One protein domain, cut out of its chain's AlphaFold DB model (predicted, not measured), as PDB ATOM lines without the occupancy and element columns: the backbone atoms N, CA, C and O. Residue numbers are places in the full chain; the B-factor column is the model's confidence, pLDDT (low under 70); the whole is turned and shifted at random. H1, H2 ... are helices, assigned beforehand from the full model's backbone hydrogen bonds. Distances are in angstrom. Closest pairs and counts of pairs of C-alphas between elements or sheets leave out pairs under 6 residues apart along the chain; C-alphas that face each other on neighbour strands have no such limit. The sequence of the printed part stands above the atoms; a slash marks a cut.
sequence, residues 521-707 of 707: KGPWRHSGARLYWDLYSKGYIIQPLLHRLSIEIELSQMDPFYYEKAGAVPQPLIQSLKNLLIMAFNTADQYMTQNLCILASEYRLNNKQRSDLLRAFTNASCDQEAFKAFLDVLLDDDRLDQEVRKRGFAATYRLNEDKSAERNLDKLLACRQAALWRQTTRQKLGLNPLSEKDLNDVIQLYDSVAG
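AT A GLANCE: This is residues 521 to 707 of the 707 residues of an uncharacterized protein of Desulfobacteraceae bacterium SEEP-SAG9 (UniProt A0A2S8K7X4). H4 is the long spine of an elongated body; H3 and H8 run beside it as an up-and-down bundle, each against the one before. H2, H5 and H9 pack round its later part, and H7 lies near its end. The printed part, 187 residues, is all helix: nine named helices, H1 to H9 in order, and no named strand. It is compact, with a radius of gyration of the C-alphas of 18.6 A and spans of 61 by 33 by 33 A.

HOW THE PARTS SIT: Start at H1, residues 522 to 525, close but not clearly touching H2, residues 527 to 537: closest C-alphas Pro 523 and Ala 529, 5.7 A. The hub, H4, residues 571 to 602, touches H2 with 592 to 599 alone, closest C-alphas Ser 527 and Asn 595, 5.3 A. H3, residues 539 to 558, makes a hairpin with H4, which touches it with 574 to 581 alone, closest C-alphas Ile 553 and Ile 574, 6.3 A, at a steep tilt of 40 degrees. H5, residues 607 to 618, makes another hairpin with H4, touching 593 to 600 alone with its 609 to 614 alone, closest C-alphas Ala 600 and Arg 610, 5.8 A. H6, residues 624 to 634, only just touches H5, with 3 pairs of C-alphas within 8 A, closest Ala 616 and Phe 627, 6.9 A. H7, residues 642 to 647, touches no helix. H8, residues 666 to 685, touches H2, H3 and H5. H9, residues 692 to 706, touches H4's 590 to 597 alone, closest C-alphas Gln 590 and Leu 695, 6.1 A. Every O i to N i+4 pair is within hydrogen-bond range in H2, H6, H7 and H8; H3 has 15 of 16, H4 27 of 28, H5 7 of 8, H9 10 of 11; H1 is too short.

IN THESE COORDINATES: Find C-alpha 522 at (12.139, 26.429, -35.655), where H1 begins. H4 runs 46.6 A from C-alpha 571 at (-27.427, 24.431, -13.676); H3 measures 27.9 A, H8 28.1 A.

THE WHOLE: The farthest C-alphas, Glu 564 and Asp 638, are 61.5 A apart. The printed part has no cut; links H3 to H4 and H7 to H8 are long. The model's pLDDT is under 70 at residues 655 to 660 and 706 to 707.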
ATOM      1  N   LYS A 521      10.818  23.615 -31.837       75.94
ATOM      2  CA  LYS A 521      11.792  23.812 -32.917       75.94
ATOM      3  C   LYS A 521      11.349  24.867 -33.925       75.94
ATOM      4  O   LYS A 521      10.163  25.137 -34.125       75.94
ATOM      5  N   GLY A 522      12.342  25.435 -34.608       80.00
ATOM      6  CA  GLY A 522      12.139  26.429 -35.655       80.00
ATOM      7  C   GLY A 522      11.354  27.640 -35.134       80.00
ATOM      8  O   GLY A 522      11.707  28.162 -34.079       80.00
ATOM      9  N   PRO A 523      10.293  28.087 -35.830       82.94
ATOM     10  CA  PRO A 523       9.553  29.281 -35.432       82.94
ATOM     11  C   PRO A 523       8.854  29.132 -34.071       82.94
ATOM     12  O   PRO A 523       8.622  30.136 -33.407       82.94
ATOM     13  N   TRP A 524       8.553  27.906 -33.623       85.69
ATOM     14  CA  TRP A 524       7.861  27.660 -32.352       85.69
ATOM     15  C   TRP A 524       8.714  27.947 -31.121       85.69
ATOM     16  O   TRP A 524       8.150  28.192 -30.067       85.69
ATOM     17  N   ARG A 525      10.049  27.980 -31.240       86.88
ATOM     18  CA  ARG A 525      10.937  28.383 -30.134       86.88
ATOM     19  C   ARG A 525      10.768  29.862 -29.755       86.88
ATOM     20  O   ARG A 525      11.197  30.277 -28.685       86.88
ATOM     21  N   HIS A 526      10.163  30.649 -30.639       90.38
ATOM     22  CA  HIS A 526      10.147  32.101 -30.572       90.38
ATOM     23  C   HIS A 526       8.758  32.656 -30.278       90.38
ATOM     24  O   HIS A 526       7.732  32.037 -30.588       90.38
ATOM     25  N   SER A 527       8.730  33.866 -29.718       91.88
ATOM     26  CA  SER A 527       7.492  34.518 -29.278       91.88
ATOM     27  C   SER A 527       6.511  34.750 -30.438       91.88
ATOM     28  O   SER A 527       5.293  34.657 -30.280       91.88
ATOM     29  N   GLY A 528       7.011  35.004 -31.650       90.06
ATOM     30  CA  GLY A 528       6.185  35.447 -32.766       90.06
ATOM     31  C   GLY A 528       5.231  34.404 -33.322       90.06
ATOM     32  O   GLY A 528       4.084  34.762 -33.604       90.06
ATOM     33  N   ALA A 529       5.662  33.150 -33.470       87.62
ATOM     34  CA  ALA A 529       4.802  32.080 -33.982       87.62
ATOM     35  C   ALA A 529       3.822  31.576 -32.921       87.62
ATOM     36  O   ALA A 529       2.659  31.329 -33.235       87.62
ATOM     37  N   ARG A 530       4.278  31.490 -31.668       91.06
ATOM     38  CA  ARG A 530       3.461  31.093 -30.520       91.06
ATOM     39  C   ARG A 530       2.305  32.063 -30.296       91.06
ATOM     40  O   ARG A 530       1.154  31.641 -30.292       91.06
ATOM     41  N   LEU A 531       2.594  33.365 -30.230       91.44
ATOM     42  CA  LEU A 531       1.560  34.392 -30.083       91.44
ATOM     43  C   LEU A 531       0.678  34.524 -31.331       91.44
ATOM     44  O   LEU A 531      -0.508  34.817 -31.217       91.44
ATOM     45  N   TYR A 532       1.218  34.286 -32.533       89.62
ATOM     46  CA  TYR A 532       0.392  34.252 -33.743       89.62
ATOM     47  C   TYR A 532      -0.605  33.090 -33.713       89.62
ATOM     48  O   TYR A 532      -1.770  33.274 -34.054       89.62
ATOM     49  N   TRP A 533      -0.161  31.897 -33.316       89.88
ATOM     50  CA  TRP A 533      -1.037  30.738 -33.198       89.88
ATOM     51  C   TRP A 533      -2.129  30.971 -32.153       89.88
ATOM     52  O   TRP A 533      -3.304  30.778 -32.464       89.88
ATOM     53  N   ASP A 534      -1.741  31.464 -30.977       90.94
ATOM     54  CA  ASP A 534      -2.645  31.735 -29.858       90.94
ATOM     55  C   ASP A 534      -3.710  32.783 -30.206       90.94
ATOM     56  O   ASP A 534      -4.883  32.602 -29.902       90.94
ATOM     57  N   LEU A 535      -3.328  33.849 -30.916       88.00
ATOM     58  CA  LEU A 535      -4.219  34.972 -31.201       88.00
ATOM     59  C   LEU A 535      -4.978  34.841 -32.531       88.00
ATOM     60  O   LEU A 535      -6.180  35.086 -32.590       88.00
ATOM     61  N   TYR A 536      -4.282  34.475 -33.606       85.38
ATOM     62  CA  TYR A 536      -4.800  34.578 -34.975       85.38
ATOM     63  C   TYR A 536      -5.114  33.228 -35.618       85.38
ATOM     64  O   TYR A 536      -5.898  33.180 -36.559       85.38
ATOM     65  N   SER A 537      -4.509  32.130 -35.160       87.31
ATOM     66  CA  SER A 537      -4.854  30.801 -35.676       87.31
ATOM     67  C   SER A 537      -5.990  30.195 -34.863       87.31
ATOM     68  O   SER A 537      -7.100  30.053 -35.365       87.31
ATOM     69  N   LYS A 538      -5.726  29.855 -33.600       90.44
ATOM     70  CA  LYS A 538      -6.729  29.282 -32.700       90.44
ATOM     71  C   LYS A 538      -7.531  30.373 -31.989       90.44
ATOM     72  O   LYS A 538      -8.721  30.181 -31.779       90.44
ATOM     73  N   GLY A 539      -6.955  31.547 -31.715       90.31
ATOM     74  CA  GLY A 539      -7.652  32.637 -31.017       90.31
ATOM     75  C   GLY A 539      -8.921  33.142 -31.708       90.31
ATOM     76  O   GLY A 539      -9.911  33.392 -31.024       90.31
ATOM     77  N   TYR A 540      -8.964  33.183 -33.045       92.88
ATOM     78  CA  TYR A 540     -10.192  33.514 -33.790       92.88
ATOM     79  C   TYR A 540     -11.319  32.486 -33.645       92.88
ATOM     80  O   TYR A 540     -12.461  32.790 -33.979       92.88
ATOM     81  N   ILE A 541     -11.009  31.288 -33.154       94.88
ATOM     82  CA  ILE A 541     -11.991  30.261 -32.813       94.88
ATOM     83  C   ILE A 541     -12.293  30.353 -31.318       94.88
ATOM     84  O   ILE A 541     -13.436  30.543 -30.928       94.88
ATOM     85  N   ILE A 542     -11.262  30.293 -30.475       96.31
ATOM     86  CA  ILE A 542     -11.407  30.149 -29.025       96.31
ATOM     87  C   ILE A 542     -11.961  31.406 -28.348       96.31
ATOM     88  O   ILE A 542     -12.810  31.281 -27.471       96.31
ATOM     89  N   GLN A 543     -11.556  32.620 -28.740       95.62
ATOM     90  CA  GLN A 543     -12.046  33.840 -28.081       95.62
ATOM     91  C   GLN A 543     -13.573  34.013 -28.202       95.62
ATOM     92  O   GLN A 543     -14.207  34.245 -27.170       95.62
ATOM     93  N   PRO A 544     -14.201  33.854 -29.391       96.69
ATOM     94  CA  PRO A 544     -15.660  33.844 -29.492       96.69
ATOM     95  C   PRO A 544     -16.330  32.771 -28.627       96.69
ATOM     96  O   PRO A 544     -17.347  33.065 -27.998       96.69
ATOM     97  N   LEU A 545     -15.754  31.561 -28.546       97.50
ATOM     98  CA  LEU A 545     -16.281  30.498 -27.684       97.50
ATOM     99  C   LEU A 545     -16.279  30.940 -26.217       97.50
ATOM    100  O   LEU A 545     -17.330  30.957 -25.583       97.50
ATOM    101  N   LEU A 546     -15.128  31.380 -25.695       97.81
ATOM    102  CA  LEU A 546     -14.995  31.835 -24.306       97.81
ATOM    103  C   LEU A 546     -15.919  33.024 -23.998       97.81
ATOM    104  O   LEU A 546     -16.493  33.098 -22.912       97.81
ATOM    105  N   HIS A 547     -16.106  33.938 -24.952       97.56
ATOM    106  CA  HIS A 547     -17.020  35.063 -24.784       97.56
ATOM    107  C   HIS A 547     -18.477  34.592 -24.674       97.56
ATOM    108  O   HIS A 547     -19.174  34.990 -23.741       97.56
ATOM    109  N   ARG A 548     -18.929  33.678 -25.536       96.88
ATOM    110  CA  ARG A 548     -20.279  33.103 -25.438       96.88
ATOM    111  C   ARG A 548     -20.497  32.349 -24.125       96.88
ATOM    112  O   ARG A 548     -21.540  32.533 -23.504       96.88
ATOM    113  N   LEU A 549     -19.506  31.579 -23.663       96.75
ATOM    114  CA  LEU A 549     -19.550  30.926 -22.348       96.75
ATOM    115  C   LEU A 549     -19.723  31.949 -21.217       96.75
ATOM    116  O   LEU A 549     -20.522  31.738 -20.309       96.75
ATOM    117  N   SER A 550     -19.006  33.076 -21.282       97.25
ATOM    118  CA  SER A 550     -19.118  34.135 -20.273       97.25
ATOM    119  C   SER A 550     -20.508  34.782 -20.243       97.25
ATOM    120  O   SER A 550     -21.029  35.031 -19.158       97.25
ATOM    121  N   ILE A 551     -21.130  34.972 -21.412       96.31
ATOM    122  CA  ILE A 551     -22.497  35.495 -21.535       96.31
ATOM    123  C   ILE A 551     -23.495  34.497 -20.941       96.31
ATOM    124  O   ILE A 551     -24.376  34.892 -20.186       96.31
ATOM    125  N   GLU A 552     -23.347  33.203 -21.234       95.69
ATOM    126  CA  GLU A 552     -24.218  32.152 -20.691       95.69
ATOM    127  C   GLU A 552     -24.192  32.130 -19.152       95.69
ATOM    128  O   GLU A 552     -25.238  32.109 -18.501       95.69
ATOM    129  N   ILE A 553     -22.995  32.201 -18.558       95.88
ATOM    130  CA  ILE A 553     -22.825  32.234 -17.100       95.88
ATOM    131  C   ILE A 553     -23.432  33.512 -16.519       95.88
ATOM    132  O   ILE A 553     -24.141  33.447 -15.516       95.88
ATOM    133  N   GLU A 554     -23.188  34.666 -17.133       95.69
ATOM    134  CA  GLU A 554     -23.754  35.937 -16.678       95.69
ATOM    135  C   GLU A 554     -25.285  35.917 -16.692       95.69
ATOM    136  O   GLU A 554     -25.912  36.279 -15.696       95.69
ATOM    137  N   LEU A 555     -25.899  35.436 -17.778       93.94
ATOM    138  CA  LEU A 555     -27.354  35.304 -17.874       93.94
ATOM    139  C   LEU A 555     -27.910  34.413 -16.756       93.94
ATOM    140  O   LEU A 555     -28.932  34.757 -16.163       93.94
ATOM    141  N   SER A 556     -27.209  33.323 -16.421       94.31
ATOM    142  CA  SER A 556     -27.589  32.444 -15.308       94.31
ATOM    143  C   SER A 556     -27.457  33.097 -13.924       94.31
ATOM    144  O   SER A 556     -28.162  32.716 -12.995       94.31
ATOM    145  N   GLN A 557     -26.568  34.083 -13.768       93.81
ATOM    146  CA  GLN A 557     -26.386  34.832 -12.518       93.81
ATOM    147  C   GLN A 557     -27.405  35.967 -12.368       93.81
ATOM    148  O   GLN A 557     -27.791  36.301 -11.248       93.81
ATOM    149  N   MET A 558     -27.821  36.573 -13.481       93.25
ATOM    150  CA  MET A 558     -28.775  37.684 -13.499       93.25
ATOM    151  C   MET A 558     -30.230  37.239 -13.327       93.25
ATOM    152  O   MET A 558     -31.051  38.039 -12.882       93.25
ATOM    153  N   ASP A 559     -30.557  35.996 -13.687       91.69
ATOM    154  CA  ASP A 559     -31.926  35.481 -13.666       91.69
ATOM    155  C   ASP A 559     -32.061  34.220 -12.789       91.69
ATOM    156  O   ASP A 559     -31.576  33.154 -13.172       91.69
ATOM    157  N   PRO A 560     -32.761  34.284 -11.640       87.81
ATOM    158  CA  PRO A 560     -32.970  33.116 -10.782       87.81
ATOM    159  C   PRO A 560     -33.845  32.023 -11.418       87.81
ATOM    160  O   PRO A 560     -33.833  30.899 -10.924       87.81
ATOM    161  N   PHE A 561     -34.574  32.321 -12.501       90.19
ATOM    162  CA  PHE A 561     -35.388  31.368 -13.268       90.19
ATOM    163  C   PHE A 561     -34.739  31.005 -14.610       90.19
ATOM    164  O   PHE A 561     -35.401  30.493 -15.512       90.19
ATOM    165  N   TYR A 562     -33.434  31.259 -14.763       90.12
ATOM    166  CA  TYR A 562     -32.692  30.997 -15.996       90.12
ATOM    167  C   TYR A 562     -32.941  29.597 -16.571       90.12
ATOM    168  O   TYR A 562     -33.241  29.452 -17.752       90.12
ATOM    169  N   TYR A 563     -32.868  28.579 -15.714       86.69
ATOM    170  CA  TYR A 563     -33.006  27.169 -16.079       86.69
ATOM    171  C   TYR A 563     -34.429  26.769 -16.498       86.69
ATOM    172  O   TYR A 563     -34.616  25.677 -17.028       86.69
ATOM    173  N   GLU A 564     -35.431  27.622 -16.273       87.00
ATOM    174  CA  GLU A 564     -36.804  27.399 -16.739       87.00
ATOM    175  C   GLU A 564     -37.006  27.875 -18.186       87.00
ATOM    176  O   GLU A 564     -38.020  27.561 -18.815       87.00
ATOM    177  N   LYS A 565     -36.047  28.627 -18.746       86.50
ATOM    178  CA  LYS A 565     -36.124  29.120 -20.122       86.50
ATOM    179  C   LYS A 565     -35.848  28.006 -21.124       86.50
ATOM    180  O   LYS A 565     -34.952  27.181 -20.957       86.50
ATOM    181  N   ALA A 566     -36.593  28.033 -22.226       84.00
ATOM    182  CA  ALA A 566     -36.399  27.097 -23.324       84.00
ATOM    183  C   ALA A 566     -34.976  27.212 -23.903       84.00
ATOM    184  O   ALA A 566     -34.568  28.283 -24.353       84.00
ATOM    185  N   GLY A 567     -34.243  26.095 -23.904       82.12
ATOM    186  CA  GLY A 567     -32.879  26.005 -24.432       82.12
ATOM    187  C   GLY A 567     -31.775  26.490 -23.486       82.12
ATOM    188  O   GLY A 567     -30.616  26.460 -23.881       82.12
ATOM    189  N   ALA A 568     -32.096  26.922 -22.263       87.00
ATOM    190  CA  ALA A 568     -31.087  27.331 -21.290       87.00
ATOM    191  C   ALA A 568     -30.176  26.165 -20.874       87.00
ATOM    192  O   ALA A 568     -30.633  25.034 -20.684       87.00
ATOM    193  N   VAL A 569     -28.884  26.452 -20.675       88.81
ATOM    194  CA  VAL A 569     -27.932  25.453 -20.174       88.81
ATOM    195  C   VAL A 569     -28.293  25.035 -18.735       88.81
ATOM    196  O   VAL A 569     -28.460  25.899 -17.869       88.81
ATOM    197  N   PRO A 570     -28.374  23.721 -18.445       86.56
ATOM    198  CA  PRO A 570     -28.662  23.205 -17.107       86.56
ATOM    199  C   PRO A 570     -27.692  23.693 -16.022       86.56
ATOM    200  O   PRO A 570     -26.484  23.783 -16.242       86.56
ATOM    201  N   GLN A 571     -28.205  23.900 -14.805       85.19
ATOM    202  CA  GLN A 571     -27.427  24.431 -13.676       85.19
ATOM    203  C   GLN A 571     -26.127  23.658 -13.365       85.19
ATOM    204  O   GLN A 571     -25.105  24.313 -13.149       85.19
ATOM    205  N   PRO A 572     -26.093  22.307 -13.361       84.75
ATOM    206  CA  PRO A 572     -24.841  21.575 -13.150       84.75
ATOM    207  C   PRO A 572     -23.778  21.895 -14.211       84.75
ATOM    208  O   PRO A 572     -22.607  22.082 -13.886       84.75
ATOM    209  N   LEU A 573     -24.197  22.062 -15.469       89.50
ATOM    210  CA  LEU A 573     -23.305  22.382 -16.581       89.50
ATOM    211  C   LEU A 573     -22.783  23.819 -16.511       89.50
ATOM    212  O   LEU A 573     -21.644  24.046 -16.910       89.50
ATOM    213  N   ILE A 574     -23.533  24.771 -15.935       92.19
ATOM    214  CA  ILE A 574     -23.038  26.137 -15.670       92.19
ATOM    215  C   ILE A 574     -21.778  26.109 -14.797       92.19
ATOM    216  O   ILE A 574     -20.835  26.865 -15.049       92.19
ATOM    217  N   GLN A 575     -21.717  25.227 -13.793       91.56
ATOM    218  CA  GLN A 575     -20.510  25.086 -12.978       91.56
ATOM    219  C   GLN A 575     -19.339  24.535 -13.802       91.56
ATOM    220  O   GLN A 575     -18.223  25.049 -13.696       91.56
ATOM    221  N   SER A 576     -19.589  23.566 -14.683       93.69
ATOM    222  CA  SER A 576     -18.581  23.078 -15.628       93.69
ATOM    223  C   SER A 576     -18.106  24.181 -16.589       93.69
ATOM    224  O   SER A 576     -16.913  24.243 -16.882       93.69
ATOM    225  N   LEU A 577     -18.982  25.103 -17.027       95.38
ATOM    226  CA  LEU A 577     -18.580  26.260 -17.848       95.38
ATOM    227  C   LEU A 577     -17.631  27.189 -17.085       95.38
ATOM    228  O   LEU A 577     -16.640  27.658 -17.644       95.38
ATOM    229  N   LYS A 578     -17.916  27.451 -15.802       95.25
ATOM    230  CA  LYS A 578     -17.033  28.255 -14.943       95.25
ATOM    231  C   LYS A 578     -15.664  27.598 -14.803       95.25
ATOM    232  O   LYS A 578     -14.653  28.280 -14.958       95.25
ATOM    233  N   ASN A 579     -15.629  26.288 -14.563       94.94
ATOM    234  CA  ASN A 579     -14.382  25.529 -14.470       94.94
ATOM    235  C   ASN A 579     -13.594  25.594 -15.790       94.94
ATOM    236  O   ASN A 579     -12.386  25.829 -15.768       94.94
ATOM    237  N   LEU A 580     -14.278  25.466 -16.934       96.75
ATOM    238  CA  LEU A 580     -13.667  25.588 -18.260       96.75
ATOM    239  C   LEU A 580     -13.078  26.987 -18.494       96.75
ATOM    240  O   LEU A 580     -11.944  27.090 -18.958       96.75
ATOM    241  N   LEU A 581     -13.801  28.059 -18.143       97.44
ATOM    242  CA  LEU A 581     -13.277  29.427 -18.235       97.44
ATOM    243  C   LEU A 581     -12.060  29.634 -17.330       97.44
ATOM    244  O   LEU A 581     -11.090  30.251 -17.761       97.44
ATOM    245  N   ILE A 582     -12.091  29.117 -16.096       96.44
ATOM    246  CA  ILE A 582     -10.955  29.207 -15.170       96.44
ATOM    247  C   ILE A 582      -9.731  28.518 -15.774       96.44
ATOM    248  O   ILE A 582      -8.670  29.141 -15.823       96.44
ATOM    249  N   MET A 583      -9.876  27.282 -16.264       95.56
ATOM    250  CA  MET A 583      -8.783  26.552 -16.911       95.56
ATOM    251  C   MET A 583      -8.256  27.324 -18.123       95.56
ATOM    252  O   MET A 583      -7.079  27.665 -18.158       95.56
ATOM    253  N   ALA A 584      -9.130  27.688 -19.065       97.12
ATOM    254  CA  ALA A 584      -8.734  28.386 -20.284       97.12
ATOM    255  C   ALA A 584      -8.034  29.718 -20.003       97.12
ATOM    256  O   ALA A 584      -7.046  30.056 -20.654       97.12
ATOM    257  N   PHE A 585      -8.517  30.481 -19.021       97.19
ATOM    258  CA  PHE A 585      -7.878  31.735 -18.652       97.19
ATOM    259  C   PHE A 585      -6.538  31.504 -17.950       97.19
ATOM    260  O   PHE A 585      -5.573  32.182 -18.288       97.19
ATOM    261  N   ASN A 586      -6.458  30.552 -17.012       95.56
ATOM    262  CA  ASN A 586      -5.222  30.219 -16.302       95.56
ATOM    263  C   ASN A 586      -4.131  29.787 -17.284       95.56
ATOM    264  O   ASN A 586      -3.049  30.372 -17.296       95.56
ATOM    265  N   THR A 587      -4.439  28.825 -18.152       94.75
ATOM    266  CA  THR A 587      -3.483  28.297 -19.121       94.75
ATOM    267  C   THR A 587      -3.059  29.364 -20.133       94.75
ATOM    268  O   THR A 587      -1.868  29.494 -20.414       94.75
ATOM    269  N   ALA A 588      -3.982  30.204 -20.622       95.56
ATOM    270  CA  ALA A 588      -3.635  31.306 -21.521       95.56
ATOM    271  C   ALA A 588      -2.741  32.366 -20.845       95.56
ATOM    272  O   ALA A 588      -1.816  32.884 -21.473       95.56
ATOM    273  N   ASP A 589      -2.986  32.687 -19.570       95.69
ATOM    274  CA  ASP A 589      -2.173  33.634 -18.793       95.69
ATOM    275  C   ASP A 589      -0.760  33.073 -18.518       95.69
ATOM    276  O   ASP A 589       0.237  33.785 -18.683       95.69
ATOM    277  N   GLN A 590      -0.652  31.783 -18.188       95.50
ATOM    278  CA  GLN A 590       0.626  31.075 -18.046       95.50
ATOM    279  C   GLN A 590       1.388  31.021 -19.378       95.50
ATOM    280  O   GLN A 590       2.568  31.376 -19.443       95.50
ATOM    281  N   TYR A 591       0.711  30.654 -20.470       95.06
ATOM    282  CA  TYR A 591       1.306  30.588 -21.804       95.06
ATOM    283  C   TYR A 591       1.822  31.963 -22.240       95.06
ATOM    284  O   TYR A 591       2.942  32.079 -22.740       95.06
ATOM    285  N   MET A 592       1.045  33.025 -22.006       95.81
ATOM    286  CA  MET A 592       1.457  34.401 -22.282       95.81
ATOM    287  C   MET A 592       2.686  34.806 -21.465       95.81
ATOM    288  O   MET A 592       3.626  35.374 -22.014       95.81
ATOM    289  N   THR A 593       2.714  34.467 -20.176       95.94
ATOM    290  CA  THR A 593       3.848  34.752 -19.285       95.94
ATOM    291  C   THR A 593       5.140  34.136 -19.812       95.94
ATOM    292  O   THR A 593       6.138  34.844 -19.958       95.94
ATOM    293  N   GLN A 594       5.114  32.862 -20.217       95.12
ATOM    294  CA  GLN A 594       6.287  32.234 -20.829       95.12
ATOM    295  C   GLN A 594       6.698  32.926 -22.139       95.12
ATOM    296  O   GLN A 594       7.884  33.144 -22.381       95.12
ATOM    297  N   ASN A 595       5.739  33.319 -22.981       95.31
ATOM    298  CA  ASN A 595       6.031  34.032 -24.228       95.31
ATOM    299  C   ASN A 595       6.637  35.423 -24.004       95.31
ATOM    300  O   ASN A 595       7.482  35.849 -24.788       95.31
ATOM    301  N   LEU A 596       6.243  36.125 -22.939       96.69
ATOM    302  CA  LEU A 596       6.860  37.390 -22.542       96.69
ATOM    303  C   LEU A 596       8.286  37.178 -22.018       96.69
ATOM    304  O   LEU A 596       9.155  37.997 -22.310       96.69
ATOM    305  N   CYS A 597       8.562  36.066 -21.329       95.88
ATOM    306  CA  CYS A 597       9.931  35.672 -20.985       95.88
ATOM    307  C   CYS A 597      10.778  35.389 -22.237       95.88
ATOM    308  O   CYS A 597      11.900  35.882 -22.328       95.88
ATOM    309  N   ILE A 598      10.224  34.683 -23.229       94.75
ATOM    310  CA  ILE A 598      10.894  34.437 -24.517       94.75
ATOM    311  C   ILE A 598      11.184  35.752 -25.239       94.75
ATOM    312  O   ILE A 598      12.318  35.986 -25.649       94.75
ATOM    313  N   LEU A 599      10.194  36.641 -25.348       95.25
ATOM    314  CA  LEU A 599      10.369  37.960 -25.956       95.25
ATOM    315  C   LEU A 599      11.442  38.783 -25.226       95.25
ATOM    316  O   LEU A 599      12.279  39.423 -25.860       95.25
ATOM    317  N   ALA A 600      11.444  38.746 -23.891       95.75
ATOM    318  CA  ALA A 600      12.458  39.411 -23.085       95.75
ATOM    319  C   ALA A 600      13.866  38.869 -23.383       95.75
ATOM    320  O   ALA A 600      14.798  39.660 -23.522       95.75
ATOM    321  N   SER A 601      14.022  37.552 -23.546       94.00
ATOM    322  CA  SER A 601      15.286  36.937 -23.968       94.00
ATOM    323  C   SER A 601      15.684  37.330 -25.395       94.00
ATOM    324  O   SER A 601      16.845  37.658 -25.624       94.00
ATOM    325  N   GLU A 602      14.738  37.360 -26.341       93.81
ATOM    326  CA  GLU A 602      14.972  37.776 -27.736       93.81
ATOM    327  C   GLU A 602      15.544  39.202 -27.818       93.81
ATOM    328  O   GLU A 602      16.455  39.451 -28.607       93.81
ATOM    329  N   TYR A 603      15.070  40.105 -26.953       94.94
ATOM    330  CA  TYR A 603      15.538  41.493 -26.812       94.94
ATOM    331  C   TYR A 603      16.648  41.687 -25.759       94.94
ATOM    332  O   TYR A 603      17.030  42.819 -25.447       94.94
ATOM    333  N   ARG A 604      17.179  40.597 -25.186       94.75
ATOM    334  CA  ARG A 604      18.260  40.609 -24.181       94.75
ATOM    335  C   ARG A 604      17.959  41.517 -22.983       94.75
ATOM    336  O   ARG A 604      18.835  42.245 -22.505       94.75
ATOM    337  N   LEU A 605      16.706  41.537 -22.532       95.88
ATOM    338  CA  LEU A 605      16.272  42.294 -21.360       95.88
ATOM    339  C   LEU A 605      16.878  41.700 -20.084       95.88
ATOM    340  O   LEU A 605      16.968  40.484 -19.937       95.88
ATOM    341  N   ASN A 606      17.276  42.555 -19.142       94.56
ATOM    342  CA  ASN A 606      17.697  42.091 -17.817       94.56
ATOM    343  C   ASN A 606      16.484  41.721 -16.937       94.56
ATOM    344  O   ASN A 606      15.345  42.054 -17.267       94.56
ATOM    345  N   ASN A 607      16.724  41.085 -15.785       93.69
ATOM    346  CA  ASN A 607      15.653  40.619 -14.892       93.69
ATOM    347  C   ASN A 607      14.677  41.730 -14.483       93.69
ATOM    348  O   ASN A 607      13.471  41.509 -14.493       93.69
ATOM    349  N   LYS A 608      15.177  42.939 -14.194       96.19
ATOM    350  CA  LYS A 608      14.326  44.086 -13.846       96.19
ATOM    351  C   LYS A 608      13.443  44.506 -15.024       96.19
ATOM    352  O   LYS A 608      12.240  44.651 -14.855       96.19
ATOM    353  N   GLN A 609      14.022  44.640 -16.217       97.06
ATOM    354  CA  GLN A 609      13.298  44.972 -17.450       97.06
ATOM    355  C   GLN A 609      12.239  43.916 -17.799       97.06
ATOM    356  O   GLN A 609      11.138  44.268 -18.212       97.06
ATOM    357  N   ARG A 610      12.545  42.629 -17.597       96.38
ATOM    358  CA  ARG A 610      11.591  41.526 -17.767       96.38
ATOM    359  C   ARG A 610      10.440  41.614 -16.765       96.38
ATOM    360  O   ARG A 610       9.285  41.519 -17.166       96.38
ATOM    361  N   SER A 611      10.728  41.834 -15.481       95.06
ATOM    362  CA  SER A 611       9.692  42.040 -14.460       95.06
ATOM    363  C   SER A 611       8.822  43.261 -14.763       95.06
ATOM    364  O   SER A 611       7.604  43.198 -14.613       95.06
ATOM    365  N   ASP A 612       9.426  44.355 -15.234       95.94
ATOM    366  CA  ASP A 612       8.701  45.553 -15.651       95.94
ATOM    367  C   ASP A 612       7.790  45.274 -16.856       95.94
ATOM    368  O   ASP A 612       6.637  45.702 -16.839       95.94
ATOM    369  N   LEU A 613       8.253  44.501 -17.849       96.25
ATOM    370  CA  LEU A 613       7.438  44.053 -18.985       96.25
ATOM    371  C   LEU A 613       6.220  43.247 -18.531       96.25
ATOM    372  O   LEU A 613       5.095  43.578 -18.903       96.25
ATOM    373  N   LEU A 614       6.443  42.212 -17.716       95.19
ATOM    374  CA  LEU A 614       5.383  41.337 -17.207       95.19
ATOM    375  C   LEU A 614       4.333  42.129 -16.419       95.19
ATOM    376  O   LEU A 614       3.132  41.971 -16.640       95.19
ATOM    377  N   ARG A 615       4.784  43.038 -15.547       93.38
ATOM    378  CA  ARG A 615       3.912  43.897 -14.740       93.38
ATOM    379  C   ARG A 615       3.140  44.907 -15.587       93.38
ATOM    380  O   ARG A 615       1.952  45.107 -15.359       93.38
ATOM    381  N   ALA A 616       3.792  45.564 -16.547       94.56
ATOM    382  CA  ALA A 616       3.137  46.543 -17.415       94.56
ATOM    383  C   ALA A 616       2.085  45.883 -18.322       94.56
ATOM    384  O   ALA A 616       1.020  46.457 -18.550       94.56
ATOM    385  N   PHE A 617       2.352  44.660 -18.789       95.19
ATOM    386  CA  PHE A 617       1.449  43.913 -19.660       95.19
ATOM    387  C   PHE A 617       0.084  43.667 -19.002       95.19
ATOM    388  O   PHE A 617      -0.945  43.897 -19.628       95.19
ATOM    389  N   THR A 618       0.060  43.268 -17.730       90.75
ATOM    390  CA  THR A 618      -1.175  42.929 -16.999       90.75
ATOM    391  C   THR A 618      -1.790  44.098 -16.226       90.75
ATOM    392  O   THR A 618      -2.848  43.933 -15.620       90.75
ATOM    393  N   ASN A 619      -1.164  45.280 -16.240       92.44
ATOM    394  CA  ASN A 619      -1.643  46.450 -15.508       92.44
ATOM    395  C   ASN A 619      -2.816  47.131 -16.230       92.44
ATOM    396  O   ASN A 619      -2.607  47.848 -17.210       92.44
ATOM    397  N   ALA A 620      -4.032  46.967 -15.705       89.50
ATOM    398  CA  ALA A 620      -5.248  47.583 -16.239       89.50
ATOM    399  C   ALA A 620      -5.263  49.125 -16.165       89.50
ATOM    400  O   ALA A 620      -5.963  49.761 -16.948       89.50
ATOM    401  N   SER A 621      -4.476  49.737 -15.273       90.94
ATOM    402  CA  SER A 621      -4.384  51.200 -15.140       90.94
ATOM    403  C   SER A 621      -3.462  51.851 -16.176       90.94
ATOM    404  O   SER A 621      -3.406  53.074 -16.267       90.94
ATOM    405  N   CYS A 622      -2.704  51.055 -16.934       90.00
ATOM    406  CA  CYS A 622      -1.901  51.538 -18.052       90.00
ATOM    407  C   CYS A 622      -2.779  51.539 -19.310       90.00
ATOM    408  O   CYS A 622      -3.273  50.488 -19.718       90.00
ATOM    409  N   ASP A 623      -3.017  52.692 -19.931       91.38
ATOM    410  CA  ASP A 623      -3.745  52.709 -21.202       91.38
ATOM    411  C   ASP A 623      -2.890  52.135 -22.352       91.38
ATOM    412  O   ASP A 623      -1.703  51.826 -22.199       91.38
ATOM    413  N   GLN A 624      -3.516  51.910 -23.509       92.50
ATOM    414  CA  GLN A 624      -2.848  51.287 -24.652       92.50
ATOM    415  C   GLN A 624      -1.676  52.129 -25.185       92.50
ATOM    416  O   GLN A 624      -0.653  51.559 -25.563       92.50
ATOM    417  N   GLU A 625      -1.800  53.457 -25.197       93.69
ATOM    418  CA  GLU A 625      -0.770  54.357 -25.729       93.69
ATOM    419  C   GLU A 625       0.429  54.451 -24.783       93.69
ATOM    420  O   GLU A 625       1.575  54.371 -25.224       93.69
ATOM    421  N   ALA A 626       0.187  54.519 -23.473       92.88
ATOM    422  CA  ALA A 626       1.223  54.457 -22.453       92.88
ATOM    423  C   ALA A 626       1.974  53.120 -22.497       92.88
ATOM    424  O   ALA A 626       3.203  53.095 -22.407       92.88
ATOM    425  N   PHE A 627       1.257  52.005 -22.686       94.81
ATOM    426  CA  PHE A 627       1.888  50.696 -22.832       94.81
ATOM    427  C   PHE A 627       2.720  50.607 -24.116       94.81
ATOM    428  O   PHE A 627       3.841  50.101 -24.089       94.81
ATOM    429  N   LYS A 628       2.213  51.141 -25.231       94.25
ATOM    430  CA  LYS A 628       2.946  51.208 -26.499       94.25
ATOM    431  C   LYS A 628       4.228  52.033 -26.366       94.25
ATOM    432  O   LYS A 628       5.292  51.541 -26.724       94.25
ATOM    433  N   ALA A 629       4.152  53.221 -25.765       93.25
ATOM    434  CA  ALA A 629       5.319  54.059 -25.500       93.25
ATOM    435  C   ALA A 629       6.341  53.357 -24.586       93.25
ATOM    436  O   ALA A 629       7.547  53.438 -24.815       93.25
ATOM    437  N   PHE A 630       5.870  52.617 -23.575       94.69
ATOM    438  CA  PHE A 630       6.729  51.778 -22.738       94.69
ATOM    439  C   PHE A 630       7.439  50.683 -23.552       94.69
ATOM    440  O   PHE A 630       8.648  50.509 -23.400       94.69
ATOM    441  N   LEU A 631       6.726  49.978 -24.439       94.69
ATOM    442  CA  LEU A 631       7.324  48.976 -25.324       94.69
ATOM    443  C   LEU A 631       8.342  49.591 -26.288       94.69
ATOM    444  O   LEU A 631       9.388  48.987 -26.503       94.69
ATOM    445  N   ASP A 632       8.072  50.781 -26.830       91.50
ATOM    446  CA  ASP A 632       8.984  51.466 -27.751       91.50
ATOM    447  C   ASP A 632      10.333  51.797 -27.092       91.50
ATOM    448  O   ASP A 632      11.367  51.709 -27.753       91.50
ATOM    449  N   VAL A 633      10.326  52.126 -25.794       91.69
ATOM    450  CA  VAL A 633      11.539  52.360 -24.991       91.69
ATOM    451  C   VAL A 633      12.211  51.048 -24.582       91.69
ATOM    452  O   VAL A 633      13.439  50.959 -24.543       91.69
ATOM    453  N   LEU A 634      11.426  50.031 -24.227       94.62
ATOM    454  CA  LEU A 634      11.953  48.784 -23.679       94.62
ATOM    455  C   LEU A 634      12.541  47.860 -24.757       94.62
ATOM    456  O   LEU A 634      13.603  47.268 -24.544       94.62
ATOM    457  N   LEU A 635      11.839  47.709 -25.884       93.50
ATOM    458  CA  LEU A 635      12.131  46.756 -26.957       93.50
ATOM    459  C   LEU A 635      12.991  47.395 -28.053       93.50
ATOM    460  O   LEU A 635      12.545  47.604 -29.179       93.50
ATOM    461  N   ASP A 636      14.238  47.704 -27.720       91.31
ATOM    462  CA  ASP A 636      15.215  48.254 -28.662       91.31
ATOM    463  C   ASP A 636      15.640  47.209 -29.718       91.31
ATOM    464  O   ASP A 636      16.197  46.158 -29.390       91.31
ATOM    465  N   ASP A 637      15.376  47.496 -30.997       88.81
ATOM    466  CA  ASP A 637      15.653  46.592 -32.121       88.81
ATOM    467  C   ASP A 637      17.151  46.364 -32.374       88.81
ATOM    468  O   ASP A 637      17.506  45.386 -33.042       88.81
ATOM    469  N   ASP A 638      18.028  47.209 -31.820       89.00
ATOM    470  CA  ASP A 638      19.478  46.987 -31.836       89.00
ATOM    471  C   ASP A 638      19.899  45.883 -30.851       89.00
ATOM    472  O   ASP A 638      20.955  45.262 -31.002       89.00
ATOM    473  N   ARG A 639      19.054  45.589 -29.853       91.56
ATOM    474  CA  ARG A 639      19.261  44.503 -28.880       91.56
ATOM    475  C   ARG A 639      18.625  43.184 -29.310       91.56
ATOM    476  O   ARG A 639      18.959  42.151 -28.726       91.56
ATOM    477  N   LEU A 640      17.736  43.211 -30.304       90.75
ATOM    478  CA  LEU A 640      17.072  42.023 -30.827       90.75
ATOM    479  C   LEU A 640      18.083  41.082 -31.495       90.75
ATOM    480  O   LEU A 640      18.907  41.502 -32.309       90.75
ATOM    481  N   ASP A 641      17.996  39.789 -31.186       86.62
ATOM    482  CA  ASP A 641      18.797  38.771 -31.863       86.62
ATOM    483  C   ASP A 641      18.648  38.862 -33.397       86.62
ATOM    484  O   ASP A 641      17.545  38.817 -33.951       86.62
ATOM    485  N   GLN A 642      19.777  38.996 -34.099       84.00
ATOM    486  CA  GLN A 642      19.792  39.254 -35.540       84.00
ATOM    487  C   GLN A 642      19.183  38.112 -36.360       84.00
ATOM    488  O   GLN A 642      18.561  38.375 -37.392       84.00
ATOM    489  N   GLU A 643      19.336  36.856 -35.933       82.44
ATOM    490  CA  GLU A 643      18.740  35.714 -36.630       82.44
ATOM    491  C   GLU A 643      17.234  35.630 -36.364       82.44
ATOM    492  O   GLU A 643      16.473  35.323 -37.286       82.44
ATOM    493  N   VAL A 644      16.785  35.990 -35.157       84.25
ATOM    494  CA  VAL A 644      15.352  36.128 -34.835       84.25
ATOM    495  C   VAL A 644      14.714  37.230 -35.682       84.25
ATOM    496  O   VAL A 644      13.673  36.998 -36.307       84.25
ATOM    497  N   ARG A 645      15.361  38.400 -35.776       81.56
ATOM    498  CA  ARG A 645      14.903  39.534 -36.595       81.56
ATOM    499  C   ARG A 645      14.833  39.170 -38.072       81.56
ATOM    500  O   ARG A 645      13.792  39.316 -38.701       81.56
ATOM    501  N   LYS A 646      15.921  38.626 -38.622       78.56
ATOM    502  CA  LYS A 646      16.041  38.246 -40.041       78.56
ATOM    503  C   LYS A 646      14.992  37.233 -40.494       78.56
ATOM    504  O   LYS A 646      14.685  37.178 -41.680       78.56
ATOM    505  N   ARG A 647      14.485  36.402 -39.583       78.94
ATOM    506  CA  ARG A 647      13.451  35.399 -39.877       78.94
ATOM    507  C   ARG A 647      12.036  35.861 -39.511       78.94
ATOM    508  O   ARG A 647      11.079  35.136 -39.789       78.94
ATOM    509  N   GLY A 648      11.893  37.040 -38.900       79.56
ATOM    510  CA  GLY A 648      10.611  37.544 -38.406       79.56
ATOM    511  C   GLY A 648      10.021  36.653 -37.309       79.56
ATOM    512  O   GLY A 648       8.821  36.389 -37.295       79.56
ATOM    513  N   PHE A 649      10.877  36.097 -36.449       85.69
ATOM    514  CA  PHE A 649      10.478  35.141 -35.415       85.69
ATOM    515  C   PHE A 649      10.006  35.805 -34.120       85.69
ATOM    516  O   PHE A 649       9.232  35.189 -33.390       85.69
ATOM    517  N   ALA A 650      10.400  37.052 -33.858       86.25
ATOM    518  CA  ALA A 650       9.909  37.811 -32.711       86.25
ATOM    519  C   ALA A 650       8.450  38.254 -32.902       86.25
ATOM    520  O   ALA A 650       7.973  38.462 -34.020       86.25
ATOM    521  N   ALA A 651       7.729  38.442 -31.796       88.06
ATOM    522  CA  ALA A 651       6.340  38.904 -31.798       88.06
ATOM    523  C   ALA A 651       6.126  40.261 -32.472       88.06
ATOM    524  O   ALA A 651       5.035  40.502 -32.988       88.06
ATOM    525  N   THR A 652       7.174  41.078 -32.496       88.81
ATOM    526  CA  THR A 652       7.230  42.438 -33.030       88.81
ATOM    527  C   THR A 652       7.409  42.511 -34.552       88.81
ATOM    528  O   THR A 652       7.455  43.604 -35.107       88.81
ATOM    529  N   TYR A 653       7.493  41.367 -35.238       84.25
ATOM    530  CA  TYR A 653       7.644  41.267 -36.693       84.25
ATOM    531  C   TYR A 653       6.711  40.183 -37.250       84.25
ATOM    532  O   TYR A 653       6.262  39.291 -36.512       84.25
ATOM    533  N   ARG A 654       6.389  40.229 -38.552       75.25
ATOM    534  CA  ARG A 654       5.677  39.108 -39.181       75.25
ATOM    535  C   ARG A 654       6.649  38.079 -39.753       75.25
ATOM    536  O   ARG A 654       7.754  38.377 -40.196       75.25
ATOM    537  N   LEU A 655       6.196  36.830 -39.735       66.88
ATOM    538  CA  LEU A 655       6.981  35.672 -40.140       66.88
ATOM    539  C   LEU A 655       7.361  35.751 -41.627       66.88
ATOM    540  O   LEU A 655       6.476  35.845 -42.476       66.88
ATOM    541  N   ASN A 656       8.653  35.615 -41.941       61.94
ATOM    542  CA  ASN A 656       9.203  35.695 -43.305       61.94
ATOM    543  C   ASN A 656       8.980  37.036 -44.034       61.94
ATOM    544  O   ASN A 656       9.006  37.059 -45.267       61.94
ATOM    545  N   GLU A 657       8.746  38.136 -43.317       62.38
ATOM    546  CA  GLU A 657       8.803  39.462 -43.937       62.38
ATOM    547  C   GLU A 657      10.244  39.844 -44.329       62.38
ATOM    548  O   GLU A 657      11.219  39.267 -43.841       62.38
ATOM    549  N   ASP A 658      10.366  40.788 -45.270       60.81
ATOM    550  CA  ASP A 658      11.657  41.314 -45.725       60.81
ATOM    551  C   ASP A 658      12.434  41.938 -44.550       60.81
ATOM    552  O   ASP A 658      11.851  42.434 -43.588       60.81
ATOM    553  N   LYS A 659      13.765  41.970 -44.637       60.03
ATOM    554  CA  LYS A 659      14.642  42.584 -43.625       60.03
ATOM    555  C   LYS A 659      14.346  44.070 -43.391       60.03
ATOM    556  O   LYS A 659      14.772  44.609 -42.373       60.03
ATOM    557  N   SER A 660      13.670  44.723 -44.334       65.62
ATOM    558  CA  SER A 660      13.223  46.113 -44.243       65.62
ATOM    559  C   SER A 660      11.865  46.285 -43.557       65.62
ATOM    560  O   SER A 660      11.367  47.406 -43.515       65.62
ATOM    561  N   ALA A 661      11.227  45.208 -43.088       70.81
ATOM    562  CA  ALA A 661       9.930  45.301 -42.436       70.81
ATOM    563  C   ALA A 661      10.023  46.103 -41.137       70.81
ATOM    564  O   ALA A 661      10.917  45.893 -40.313       70.81
ATOM    565  N   GLU A 662       9.091  47.037 -40.980       80.62
ATOM    566  CA  GLU A 662       8.985  47.866 -39.790       80.62
ATOM    567  C   GLU A 662       8.444  47.057 -38.607       80.62
ATOM    568  O   GLU A 662       7.644  46.130 -38.767       80.62
ATOM    569  N   ARG A 663       8.871  47.442 -37.401       86.19
ATOM    570  CA  ARG A 663       8.375  46.877 -36.149       86.19
ATOM    571  C   ARG A 663       6.857  47.058 -36.055       86.19
ATOM    572  O   ARG A 663       6.349  48.173 -36.148       86.19
ATOM    573  N   ASN A 664       6.134  45.972 -35.794       87.06
ATOM    574  CA  ASN A 664       4.688  45.963 -35.596       87.06
ATOM    575  C   ASN A 664       4.345  45.438 -34.191       87.06
ATOM    576  O   ASN A 664       4.596  44.278 -33.863       87.06
ATOM    577  N   LEU A 665       3.738  46.294 -33.363       90.50
ATOM    578  CA  LEU A 665       3.351  45.962 -31.985       90.50
ATOM    579  C   LEU A 665       1.908  45.442 -31.855       90.50
ATOM    580  O   LEU A 665       1.510  45.044 -30.762       90.50
ATOM    581  N   ASP A 666       1.134  45.392 -32.941       89.44
ATOM    582  CA  ASP A 666      -0.306  45.094 -32.918       89.44
ATOM    583  C   ASP A 666      -0.595  43.730 -32.291       89.44
ATOM    584  O   ASP A 666      -1.545  43.577 -31.528       89.44
ATOM    585  N   LYS A 667       0.265  42.735 -32.551       90.19
ATOM    586  CA  LYS A 667       0.154  41.400 -31.946       90.19
ATOM    587  C   LYS A 667       0.267  41.461 -30.420       90.19
ATOM    588  O   LYS A 667      -0.561  40.874 -29.735       90.19
ATOM    589  N   LEU A 668       1.253  42.186 -29.886       92.31
ATOM    590  CA  LEU A 668       1.441  42.325 -28.437       92.31
ATOM    591  C   LEU A 668       0.299  43.116 -27.796       92.31
ATOM    592  O   LEU A 668      -0.177  42.739 -26.726       92.31
ATOM    593  N   LEU A 669      -0.175  44.171 -28.463       93.56
ATOM    594  CA  LEU A 669      -1.307  44.973 -27.999       93.56
ATOM    595  C   LEU A 669      -2.602  44.150 -27.969       93.56
ATOM    596  O   LEU A 669      -3.326  44.185 -26.978       93.56
ATOM    597  N   ALA A 670      -2.860  43.342 -28.997       92.75
ATOM    598  CA  ALA A 670      -4.017  42.454 -29.043       92.75
ATOM    599  C   ALA A 670      -3.936  41.327 -27.996       92.75
ATOM    600  O   ALA A 670      -4.927  41.036 -27.325       92.75
ATOM    601  N   CYS A 671      -2.754  40.738 -27.784       93.38
ATOM    602  CA  CYS A 671      -2.523  39.783 -26.698       93.38
ATOM    603  C   CYS A 671      -2.781  40.413 -25.320       93.38
ATOM    604  O   CYS A 671      -3.416  39.789 -24.466       93.38
ATOM    605  N   ARG A 672      -2.338  41.659 -25.111       95.06
ATOM    606  CA  ARG A 672      -2.616  42.416 -23.887       95.06
ATOM    607  C   ARG A 672      -4.109  42.672 -23.714       95.06
ATOM    608  O   ARG A 672      -4.641  42.435 -22.633       95.06
ATOM    609  N   GLN A 673      -4.795  43.101 -24.768       94.94
ATOM    610  CA  GLN A 673      -6.237  43.335 -24.728       94.94
ATOM    611  C   GLN A 673      -7.003  42.061 -24.347       94.94
ATOM    612  O   GLN A 673      -7.919  42.118 -23.529       94.94
ATOM    613  N   ALA A 674      -6.595  40.905 -24.878       94.44
ATOM    614  CA  ALA A 674      -7.169  39.618 -24.501       94.44
ATOM    615  C   ALA A 674      -6.921  39.284 -23.018       94.44
ATOM    616  O   ALA A 674      -7.834  38.810 -22.345       94.44
ATOM    617  N   ALA A 675      -5.727  39.564 -22.484       94.75
ATOM    618  CA  ALA A 675      -5.420  39.362 -21.065       94.75
ATOM    619  C   ALA A 675      -6.253  40.270 -20.145       94.75
ATOM    620  O   ALA A 675      -6.832  39.795 -19.168       94.75
ATOM    621  N   LEU A 676      -6.388  41.556 -20.483       95.56
ATOM    622  CA  LEU A 676      -7.234  42.491 -19.736       95.56
ATOM    623  C   LEU A 676      -8.712  42.090 -19.793       95.56
ATOM    624  O   LEU A 676      -9.393  42.103 -18.771       95.56
ATOM    625  N   TRP A 677      -9.200  41.652 -20.958       95.62
ATOM    626  CA  TRP A 677     -10.558  41.126 -21.091       95.62
ATOM    627  C   TRP A 677     -10.801  39.920 -20.172       95.62
ATOM    628  O   TRP A 677     -11.838  39.864 -19.504       95.62
ATOM    629  N   ARG A 678      -9.842  38.986 -20.066       96.06
ATOM    630  CA  ARG A 678      -9.934  37.862 -19.117       96.06
ATOM    631  C   ARG A 678     -10.010  38.353 -17.674       96.06
ATOM    632  O   ARG A 678     -10.869  37.882 -16.935       96.06
ATOM    633  N   GLN A 679      -9.176  39.317 -17.275       94.75
ATOM    634  CA  GLN A 679      -9.217  39.899 -15.924       94.75
ATOM    635  C   GLN A 679     -10.584  40.518 -15.607       94.75
ATOM    636  O   GLN A 679     -11.180  40.200 -14.576       94.75
ATOM    637  N   THR A 680     -11.113  41.351 -16.508       95.62
ATOM    638  CA  THR A 680     -12.443  41.957 -16.354       95.62
ATOM    639  C   THR A 680     -13.533  40.891 -16.278       95.62
ATOM    640  O   THR A 680     -14.416  40.971 -15.429       95.62
ATOM    641  N   THR A 681     -13.454  39.855 -17.114       96.81
ATOM    642  CA  THR A 681     -14.427  38.754 -17.121       96.81
ATOM    643  C   THR A 681     -14.379  37.950 -15.823       96.81
ATOM    644  O   THR A 681     -15.429  37.631 -15.269       96.81
ATOM    645  N   ARG A 682     -13.185  37.677 -15.271       95.88
ATOM    646  CA  ARG A 682     -13.049  37.020 -13.961       95.88
ATOM    647  C   ARG A 682     -13.715  37.828 -12.855       95.88
ATOM    648  O   ARG A 682     -14.488  37.264 -12.088       95.88
ATOM    649  N   GLN A 683     -13.453  39.135 -12.800       94.75
ATOM    650  CA  GLN A 683     -14.063  40.027 -11.809       94.75
ATOM    651  C   GLN A 683     -15.586  40.045 -11.940       94.75
ATOM    652  O   GLN A 683     -16.291  39.889 -10.948       94.75
ATOM    653  N   LYS A 684     -16.083  40.175 -13.173       95.62
ATOM    654  CA  LYS A 684     -17.514  40.206 -13.484       95.62
ATOM    655  C   LYS A 684     -18.239  38.932 -13.047       95.62
ATOM    656  O   LYS A 684     -19.320  39.016 -12.481       95.62
ATOM    657  N   LEU A 685     -17.644  37.769 -13.308       96.06
ATOM    658  CA  LEU A 685     -18.259  36.465 -13.047       96.06
ATOM    659  C   LEU A 685     -17.924  35.883 -11.663       96.06
ATOM    660  O   LEU A 685     -18.451  34.826 -11.311       96.06
ATOM    661  N   GLY A 686     -17.054  36.540 -10.887       94.81
ATOM    662  CA  GLY A 686     -16.570  36.042  -9.598       94.81
ATOM    663  C   GLY A 686     -15.675  34.802  -9.719       94.81
ATOM    664  O   GLY A 686     -15.754  33.904  -8.884       94.81
ATOM    665  N   LEU A 687     -14.864  34.712 -10.776       94.31
ATOM    666  CA  LEU A 687     -13.934  33.598 -10.991       94.31
ATOM    667  C   LEU A 687     -12.600  33.871 -10.289       94.31
ATOM    668  O   LEU A 687     -12.071  34.982 -10.358       94.31
ATOM    669  N   ASN A 688     -12.025  32.836  -9.676       88.56
ATOM    670  CA  ASN A 688     -10.739  32.945  -8.987       88.56
ATOM    671  C   ASN A 688      -9.634  33.421  -9.948       88.56
ATOM    672  O   ASN A 688      -9.574  32.934 -11.082       88.56
ATOM    673  N   PRO A 689      -8.762  34.359  -9.537       83.38
ATOM    674  CA  PRO A 689      -7.585  34.721 -10.317       83.38
ATOM    675  C   PRO A 689      -6.547  33.591 -10.294       83.38
ATOM    676  O   PRO A 689      -6.528  32.765  -9.384       83.38
ATOM    677  N   LEU A 690      -5.669  33.585 -11.298       87.56
ATOM    678  CA  LEU A 690      -4.461  32.761 -11.284       87.56
ATOM    679  C   LEU A 690      -3.548  33.211 -10.132       87.56
ATOM    680  O   LEU A 690      -3.439  34.416  -9.880       87.56
ATOM    681  N   SER A 691      -2.909  32.274  -9.424       87.25
ATOM    682  CA  SER A 691      -2.049  32.638  -8.296       87.25
ATOM    683  C   SER A 691      -0.704  33.199  -8.768       87.25
ATOM    684  O   SER A 691      -0.210  32.876  -9.848       87.25
ATOM    685  N   GLU A 692      -0.072  34.032  -7.937       87.31
ATOM    686  CA  GLU A 692       1.285  34.522  -8.210       87.31
ATOM    687  C   GLU A 692       2.306  33.372  -8.231       87.31
ATOM    688  O   GLU A 692       3.260  33.412  -9.007       87.31
ATOM    689  N   LYS A 693       2.071  32.317  -7.435       87.44
ATOM    690  CA  LYS A 693       2.885  31.097  -7.455       87.44
ATOM    691  C   LYS A 693       2.883  30.474  -8.854       87.44
ATOM    692  O   LYS A 693       3.951  30.292  -9.420       87.44
ATOM    693  N   ASP A 694       1.706  30.263  -9.442       87.88
ATOM    694  CA  ASP A 694       1.574  29.621 -10.758       87.88
ATOM    695  C   ASP A 694       2.312  30.389 -11.867       87.88
ATOM    696  O   ASP A 694       2.841  29.793 -12.803       87.88
ATOM    697  N   LEU A 695       2.343  31.724 -11.783       90.62
ATOM    698  CA  LEU A 695       3.090  32.566 -12.719       90.62
ATOM    699  C   LEU A 695       4.602  32.462 -12.497       90.62
ATOM    700  O   LEU A 695       5.364  32.386 -13.463       90.62
ATOM    701  N   ASN A 696       5.038  32.438 -11.238       90.06
ATOM    702  CA  ASN A 696       6.446  32.278 -10.889       90.06
ATOM    703  C   ASN A 696       6.982  30.901 -11.292       90.06
ATOM    704  O   ASN A 696       8.095  30.835 -11.811       90.06
ATOM    705  N   ASP A 697       6.190  29.838 -11.141       89.62
ATOM    706  CA  ASP A 697       6.564  28.478 -11.545       89.62
ATOM    707  C   ASP A 697       6.846  28.416 -13.059       89.62
ATOM    708  O   ASP A 697       7.836  27.829 -13.494       89.62
ATOM    709  N   VAL A 698       6.050  29.116 -13.878       92.00
ATOM    710  CA  VAL A 698       6.281  29.233 -15.331       92.00
ATOM    711  C   VAL A 698       7.572  29.989 -15.654       92.00
ATOM    712  O   VAL A 698       8.305  29.601 -16.567       92.00
ATOM    713  N   ILE A 699       7.856  31.079 -14.933       92.31
ATOM    714  CA  ILE A 699       9.084  31.864 -15.123       92.31
ATOM    715  C   ILE A 699      10.308  31.013 -14.763       92.31
ATOM    716  O   ILE A 699      11.256  30.954 -15.543       92.31
ATOM    717  N   GLN A 700      10.265  30.324 -13.621       89.88
ATOM    718  CA  GLN A 700      11.346  29.455 -13.156       89.88
ATOM    719  C   GLN A 700      11.585  28.279 -14.104       89.88
ATOM    720  O   GLN A 700      12.734  27.986 -14.425       89.88
ATOM    721  N   LEU A 701      10.517  27.649 -14.599       88.81
ATOM    722  CA  LEU A 701      10.616  26.567 -15.575       88.81
ATOM    723  C   LEU A 701      11.261  27.031 -16.886       88.81
ATOM    724  O   LEU A 701      12.062  26.314 -17.474       88.81
ATOM    725  N   TYR A 702      10.926  28.231 -17.365       89.25
ATOM    726  CA  TYR A 702      11.600  28.779 -18.540       89.25
ATOM    727  C   TYR A 702      13.089  29.026 -18.267       89.25
ATOM    728  O   TYR A 702      13.929  28.655 -19.084       89.25
ATOM    729  N   ASP A 703      13.418  29.612 -17.115       88.50
ATOM    730  CA  ASP A 703      14.795  29.946 -16.749       88.50
ATOM    731  C   ASP A 703      15.678  28.695 -16.567       88.50
ATOM    732  O   ASP A 703      16.851  28.731 -16.934       88.50
ATOM    733  N   SER A 704      15.129  27.577 -16.075       83.94
ATOM    734  CA  SER A 704      15.877  26.318 -15.900       83.94
ATOM    735  C   SER A 704      16.216  25.607 -17.212       83.94
ATOM    736  O   SER A 704      17.134  24.789 -17.248       83.94
ATOM    737  N   VAL A 705      15.488  25.918 -18.287       75.56
ATOM    738  CA  VAL A 705      15.630  25.285 -19.605       75.56
ATOM    739  C   VAL A 705      16.332  26.203 -20.618       75.56
ATOM    740  O   VAL A 705      16.932  25.725 -21.583       75.56
ATOM    741  N   ALA A 706      16.234  27.524 -20.436       63.84
ATOM    742  CA  ALA A 706      16.836  28.531 -21.312       63.84
ATOM    743  C   ALA A 706      18.244  28.984 -20.881       63.84
ATOM    744  O   ALA A 706      18.921  29.626 -21.693       63.84
ATOM    745  N   GLY A 707      18.651  28.694 -19.636       46.81
ATOM    746  CA  GLY A 707      20.028  28.864 -19.148       46.81
ATOM    747  C   GLY A 707      20.982  27.850 -19.761       46.81
ATOM    748  O   GLY A 707      22.139  28.252 -20.028       46.81
TER     749      GLY A 707